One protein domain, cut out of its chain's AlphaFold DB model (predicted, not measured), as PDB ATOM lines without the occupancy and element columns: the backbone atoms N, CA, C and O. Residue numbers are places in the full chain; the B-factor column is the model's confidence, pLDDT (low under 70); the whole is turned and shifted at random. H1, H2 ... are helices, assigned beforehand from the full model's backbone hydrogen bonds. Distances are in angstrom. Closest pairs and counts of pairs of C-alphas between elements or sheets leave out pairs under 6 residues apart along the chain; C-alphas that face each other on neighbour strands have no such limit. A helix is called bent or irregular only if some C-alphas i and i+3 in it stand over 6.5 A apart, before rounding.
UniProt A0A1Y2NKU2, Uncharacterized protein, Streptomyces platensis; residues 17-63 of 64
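AT A GLANCE: This is residues 17 to 63 of the 64 residues of an uncharacterized protein of Streptomyces platensis (UniProt A0A1Y2NKU2). Picture a helical arm, H1, sticking out from a small body in which H2 and H3 run opposite ways, the chain folding back between them through residues 44 to 50. H1 and H2 meet near their ends in an L-shaped corner, and residues 17 to 32, of which 17 to 29 belong to H1, stand free of the body. The printed part has 47 residues with three named helices, H1, H2 and H3 in that order, and no named strand; its class is all helix. The whole is loose, with a radius of gyration of the C-alphas of 12.7 A, and elongated, spanning 35 by 21 by 14 A, while the body without the free stretch spans 24 by 13 by 10 A.

HOW THE PARTS SIT: Start at the first printed residue with H1, residues 17 to 29, which touches no helix. A tight link of 2 residues leads to H2, residues 32 to 43. Look at Gln 28 and Ala 34, whose C-alphas, 6.6 A apart, are the closest of these two helices. H1 and H2 are close but not clearly touching, and their lines are about perpendicular at 77 degrees. A short link of 7 residues then brings you to H3, residues 51 to 60. H2 and H3 form a helical hairpin and only just touch, with 3 pairs of C-alphas within 8 A. Their closest C-alphas are those of Gly 41 and Leu 59, 6.2 A apart, and H2 touches H3 with residues 37 to 41 alone. They run opposite ways at a steep tilt of 36 degrees, only just past shallow. H1 and H3 are apart. In the backbone of H2, every O i to N i+4 pair is within hydrogen-bond range; in H1 it is 7 of 9 and in H3 4 of 6.

IN THESE COORDINATES: Find C-alpha 17 at (146.420, 127.940, 220.478); from there H1 runs 18.9 A to C-alpha 29. H2 begins at C-alpha 32, at (151.391, 152.686, 224.746), and runs 16.6 A to C-alpha 43. H3 runs 12.4 A from C-alpha 51 to C-alpha 60 at (143.894, 153.856, 210.211). It is irregular: C-alphas 53 and 56 are 8.9 A apart, against about 5 A in a regular helix, and its line is a rough one.

THE WHOLE: Go to Leu 19 and Asp 50 for the two C-alphas farthest apart, at 34.7 A. From Gly 17 to Val 63, the first and last printed C-alphas, it is 29.5 A. The printed part has no cut, and no link is long. The mean pLDDT of the printed part is 97.3, and no printed residue is under 70.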
ATOM      1  N   GLY A  17     146.598 126.811 221.391       98.31
ATOM      2  CA  GLY A  17     146.420 127.940 220.478       98.31
ATOM      3  C   GLY A  17     145.861 129.164 221.199       98.31
ATOM      4  O   GLY A  17     146.412 130.254 221.068       98.31
ATOM      5  N   LEU A  18     144.825 128.962 222.014       98.50
ATOM      6  CA  LEU A  18     144.159 130.012 222.782       98.50
ATOM      7  C   LEU A  18     145.062 130.595 223.874       98.50
ATOM      8  O   LEU A  18     145.039 131.802 224.093       98.50
ATOM      9  N   LEU A  19     145.891 129.773 224.528       98.75
ATOM     10  CA  LEU A  19     146.883 130.274 225.486       98.75
ATOM     11  C   LEU A  19     147.918 131.175 224.803       98.75
ATOM     12  O   LEU A  19     148.172 132.284 225.265       98.75
ATOM     13  N   ARG A  20     148.457 130.748 223.653       98.69
ATOM     14  CA  ARG A  20     149.411 131.569 222.890       98.69
ATOM     15  C   ARG A  20     148.785 132.858 222.361       98.69
ATOM     16  O   ARG A  20     149.453 133.888 222.351       98.69
ATOM     17  N   GLU A  21     147.531 132.807 221.914       98.69
ATOM     18  CA  GLU A  21     146.790 134.003 221.504       98.69
ATOM     19  C   GLU A  21     146.615 134.971 222.677       98.69
ATOM     20  O   GLU A  21     146.873 136.162 222.515       98.69
ATOM     21  N   HIS A  22     146.238 134.465 223.856       98.44
ATOM     22  CA  HIS A  22     146.072 135.277 225.058       98.44
ATOM     23  C   HIS A  22     147.356 136.018 225.432       98.44
ATOM     24  O   HIS A  22     147.319 137.237 225.601       98.44
ATOM     25  N   ASP A  23     148.482 135.306 225.510       98.62
ATOM     26  CA  ASP A  23     149.768 135.900 225.879       98.62
ATOM     27  C   ASP A  23     150.186 136.971 224.857       98.62
ATOM     28  O   ASP A  23     150.489 138.111 225.217       98.62
ATOM     29  N   ALA A  24     150.103 136.654 223.558       98.31
ATOM     30  CA  ALA A  24     150.453 137.589 222.489       98.31
ATOM     31  C   ALA A  24     149.534 138.825 222.443       98.31
ATOM     32  O   ALA A  24     149.988 139.928 222.118       98.31
ATOM     33  N   TRP A  25     148.246 138.652 222.753       98.25
ATOM     34  CA  TRP A  25     147.266 139.731 222.853       98.25
ATOM     35  C   TRP A  25     147.537 140.624 224.069       98.25
ATOM     36  O   TRP A  25     147.593 141.850 223.924       98.25
ATOM     37  N   ALA A  26     147.771 140.035 225.245       98.19
ATOM     38  CA  ALA A  26     148.068 140.764 226.476       98.19
ATOM     39  C   ALA A  26     149.337 141.622 226.325       98.19
ATOM     40  O   ALA A  26     149.352 142.796 226.709       98.19
ATOM     41  N   ASP A  27     150.353 141.088 225.643       97.75
ATOM     42  CA  ASP A  27     151.598 141.790 225.314       97.75
ATOM     43  C   ASP A  27     151.411 143.017 224.399       97.75
ATOM     44  O   ASP A  27     152.293 143.883 224.333       97.75
ATOM     45  N   GLN A  28     150.289 143.140 223.679       97.62
ATOM     46  CA  GLN A  28     149.970 144.373 222.948       97.62
ATOM     47  C   GLN A  28     149.393 145.451 223.865       97.62
ATOM     48  O   GLN A  28     149.690 146.630 223.675       97.62
ATOM     49  N   PHE A  29     148.603 145.073 224.872       95.25
ATOM     50  CA  PHE A  29     147.916 146.024 225.752       95.25
ATOM     51  C   PHE A  29     148.856 146.744 226.721       95.25
ATOM     52  O   PHE A  29     148.567 147.867 227.125       95.25
ATOM     53  N   VAL A  30     150.014 146.157 227.033       95.12
ATOM     54  CA  VAL A  30     151.072 146.839 227.799       95.12
ATOM     55  C   VAL A  30     151.803 147.912 226.980       95.12
ATOM     56  O   VAL A  30     152.551 148.717 227.535       95.12
ATOM     57  N   ARG A  31     151.612 147.949 225.652       96.94
ATOM     58  CA  ARG A  31     152.269 148.924 224.774       96.94
ATOM     59  C   ARG A  31     151.453 150.218 224.718       96.94
ATOM     60  O   ARG A  31     150.252 150.169 224.450       96.94
ATOM     61  N   PRO A  32     152.095 151.400 224.795       96.12
ATOM     62  CA  PRO A  32     151.391 152.686 224.746       96.12
ATOM     63  C   PRO A  32     150.520 152.906 223.499       96.12
ATOM     64  O   PRO A  32     149.581 153.698 223.524       96.12
ATOM     65  N   ALA A  33     150.839 152.236 222.388       95.88
ATOM     66  CA  ALA A  33     150.067 152.338 221.153       95.88
ATOM     67  C   ALA A  33     148.619 151.851 221.324       95.88
ATOM     68  O   ALA A  33     147.721 152.482 220.775       95.88
ATOM     69  N   ALA A  34     148.389 150.789 222.107       96.69
ATOM     70  CA  ALA A  34     147.052 150.245 222.326       96.69
ATOM     71  C   ALA A  34     146.145 151.277 223.009       96.69
ATOM     72  O   ALA A  34     145.093 151.623 222.473       96.69
ATOM     73  N   GLU A  35     146.585 151.852 224.132       96.75
ATOM     74  CA  GLU A  35     145.818 152.887 224.835       96.75
ATOM     75  C   GLU A  35     145.567 154.115 223.950       96.75
ATOM     76  O   GLU A  35     144.435 154.600 223.879       96.75
ATOM     77  N   ARG A  36     146.598 154.611 223.248       96.62
ATOM     78  CA  ARG A  36     146.465 155.794 222.385       96.62
ATOM     79  C   ARG A  36     145.443 155.586 221.274       96.62
ATOM     80  O   ARG A  36     144.608 156.461 221.061       96.62
ATOM     81  N   LEU A  37     145.494 154.446 220.590       97.56
ATOM     82  CA  LEU A  37     144.567 154.140 219.502       97.56
ATOM     83  C   LEU A  37     143.143 153.926 220.018       97.56
ATOM     84  O   LEU A  37     142.208 154.438 219.411       97.56
ATOM     85  N   ILE A  38     142.962 153.249 221.157       97.50
ATOM     86  CA  ILE A  38     141.635 153.037 221.757       97.50
ATOM     87  C   ILE A  38     141.011 154.374 222.169       97.50
ATOM     88  O   ILE A  38     139.891 154.688 221.763       97.50
ATOM     89  N   ARG A  39     141.739 155.202 222.930       98.06
ATOM     90  CA  ARG A  39     141.246 156.528 223.340       98.06
ATOM     91  C   ARG A  39     141.022 157.449 222.144       98.06
ATOM     92  O   ARG A  39     140.022 158.160 222.113       98.06
ATOM     93  N   GLY A  40     141.921 157.414 221.162       97.81
ATOM     94  CA  GLY A  40     141.780 158.149 219.909       97.81
ATOM     95  C   GLY A  40     140.534 157.725 219.135       97.81
ATOM     96  O   GLY A  40     139.790 158.585 218.673       97.81
ATOM     97  N   GLY A  41     140.250 156.423 219.064       98.12
ATOM     98  CA  GLY A  41     139.042 155.886 218.445       98.12
ATOM     99  C   GLY A  41     137.782 156.438 219.102       98.12
ATOM    100  O   GLY A  41     136.937 157.003 218.412       98.12
ATOM    101  N   LEU A  42     137.694 156.360 220.434       98.56
ATOM    102  CA  LEU A  42     136.565 156.910 221.195       98.56
ATOM    103  C   LEU A  42     136.378 158.411 220.939       98.56
ATOM    104  O   LEU A  42     135.269 158.858 220.658       98.56
ATOM    105  N   ALA A  43     137.466 159.186 220.978       98.25
ATOM    106  CA  ALA A  43     137.429 160.626 220.731       98.25
ATOM    107  C   ALA A  43     136.984 160.988 219.301       98.25
ATOM    108  O   ALA A  43     136.413 162.056 219.096       98.25
ATOM    109  N   ASN A  44     137.217 160.104 218.326       98.00
ATOM    110  CA  ASN A  44     136.875 160.307 216.915       98.00
ATOM    111  C   ASN A  44     135.587 159.580 216.485       98.00
ATOM    112  O   ASN A  44     135.284 159.518 215.295       98.00
ATOM    113  N   GLY A  45     134.806 159.060 217.437       98.25
ATOM    114  CA  GLY A  45     133.470 158.525 217.174       98.25
ATOM    115  C   GLY A  45     133.378 157.010 216.997       98.25
ATOM    116  O   GLY A  45     132.326 156.532 216.565       98.25
ATOM    117  N   ALA A  46     134.405 156.233 217.356       98.38
ATOM    118  CA  ALA A  46     134.222 154.797 217.593       98.38
ATOM    119  C   ALA A  46     133.109 154.577 218.635       98.38
ATOM    120  O   ALA A  46     132.869 155.430 219.491       98.38
ATOM    121  N   GLN A  47     132.410 153.447 218.552       98.50
ATOM    122  CA  GLN A  47     131.183 153.147 219.304       98.50
ATOM    123  C   GLN A  47     129.959 154.023 218.963       98.50
ATOM    124  O   GLN A  47     128.930 153.930 219.632       98.50
ATOM    125  N   THR A  48     130.013 154.839 217.903       98.56
ATOM    126  CA  THR A  48     128.827 155.498 217.325       98.56
ATOM    127  C   THR A  48     128.372 154.782 216.055       98.56
ATOM    128  O   THR A  48     129.166 154.139 215.374       98.56
ATOM    129  N   ARG A  49     127.098 154.935 215.670       98.56
ATOM    130  CA  ARG A  49     126.572 154.321 214.436       98.56
ATOM    131  C   ARG A  49     127.364 154.715 213.182       98.56
ATOM    132  O   ARG A  49     127.521 153.887 212.288       98.56
ATOM    133  N   ASP A  50     127.793 155.972 213.083       98.19
ATOM    134  CA  ASP A  50     128.521 156.454 211.909       98.19
ATOM    135  C   ASP A  50     130.001 156.061 211.952       98.19
ATOM    136  O   ASP A  50     130.536 155.662 210.919       98.19
ATOM    137  N   GLY A  51     130.640 156.082 213.127       98.00
ATOM    138  CA  GLY A  51     132.031 155.643 213.275       98.00
ATOM    139  C   GLY A  51     132.220 154.147 213.022       98.00
ATOM    140  O   GLY A  51     133.152 153.758 212.324       98.00
ATOM    141  N   GLU A  52     131.288 153.311 213.486       98.50
ATOM    142  CA  GLU A  52     131.320 151.859 213.253       98.50
ATOM    143  C   GLU A  52     131.019 151.471 211.792       98.50
ATOM    144  O   GLU A  52     131.301 150.349 211.380       98.50
ATOM    145  N   ARG A  53     130.482 152.385 210.962       98.50
ATOM    146  CA  ARG A  53     130.211 152.109 209.534       98.50
ATOM    147  C   ARG A  53     131.499 151.878 208.730       98.50
ATOM    148  O   ARG A  53     131.455 151.184 207.719       98.50
ATOM    149  N   ASN A  54     132.613 152.485 209.145       97.94
ATOM    150  CA  ASN A  54     133.942 152.304 208.552       97.94
ATOM    151  C   ASN A  54     135.020 152.438 209.642       97.94
ATOM    152  O   ASN A  54     135.874 153.331 209.587       97.94
ATOM    153  N   LEU A  55     134.946 151.570 210.656       98.44
ATOM    154  CA  LEU A  55     135.842 151.624 211.811       98.44
ATOM    155  C   LEU A  55     137.307 151.452 211.394       98.44
ATOM    156  O   LEU A  55     138.184 152.131 211.918       98.44
ATOM    157  N   GLU A  56     137.599 150.594 210.418       98.06
ATOM    158  CA  GLU A  56     138.964 150.386 209.944       98.06
ATOM    159  C   GLU A  56     139.534 151.641 209.275       98.06
ATOM    160  O   GLU A  56     140.717 151.941 209.438       98.06
ATOM    161  N   GLY A  57     138.716 152.384 208.523       97.81
ATOM    162  CA  GLY A  57     139.105 153.679 207.966       97.81
ATOM    163  C   GLY A  57     139.373 154.713 209.058       97.81
ATOM    164  O   GLY A  57     140.409 155.375 209.026       97.81
ATOM    165  N   LEU A  58     138.481 154.789 210.051       97.88
ATOM    166  CA  LEU A  58     138.627 155.654 211.223       97.88
ATOM    167  C   LEU A  58     139.934 155.358 211.967       97.88
ATOM    168  O   LEU A  58     140.745 156.261 212.152       97.88
ATOM    169  N   LEU A  59     140.178 154.100 212.346       97.69
ATOM    170  CA  LEU A  59     141.354 153.712 213.130       97.69
ATOM    171  C   LEU A  59     142.663 153.891 212.353       97.69
ATOM    172  O   LEU A  59     143.645 154.346 212.934       97.69
ATOM    173  N   ARG A  60     142.701 153.596 211.043       97.31
ATOM    174  CA  ARG A  60     143.894 153.856 210.211       97.31
ATOM    175  C   ARG A  60     144.192 155.350 210.069       97.31
ATOM    176  O   ARG A  60     145.360 155.714 209.990       97.31
ATOM    177  N   GLY A  61     143.166 156.202 210.086       96.25
ATOM    178  CA  GLY A  61     143.321 157.660 210.081       96.25
ATOM    179  C   GLY A  61     143.979 158.230 211.342       96.25
ATOM    180  O   GLY A  61     144.458 159.357 211.310       96.25
ATOM    181  N   LEU A  62     144.044 157.456 212.435       94.12
ATOM    182  CA  LEU A  62     144.713 157.848 213.682       94.12
ATOM    183  C   LEU A  62     146.218 157.551 213.684       94.12
ATOM    184  O   LEU A  62     146.911 157.961 214.610       94.12
ATOM    185  N   VAL A  63     146.726 156.812 212.692       79.12
ATOM    186  CA  VAL A  63     148.127 156.345 212.631       79.12
ATOM    187  C   VAL A  63     149.054 157.425 212.030       79.12
ATOM    188  O   VAL A  63     149.989 157.115 211.299       79.12
TER     189      VAL A  63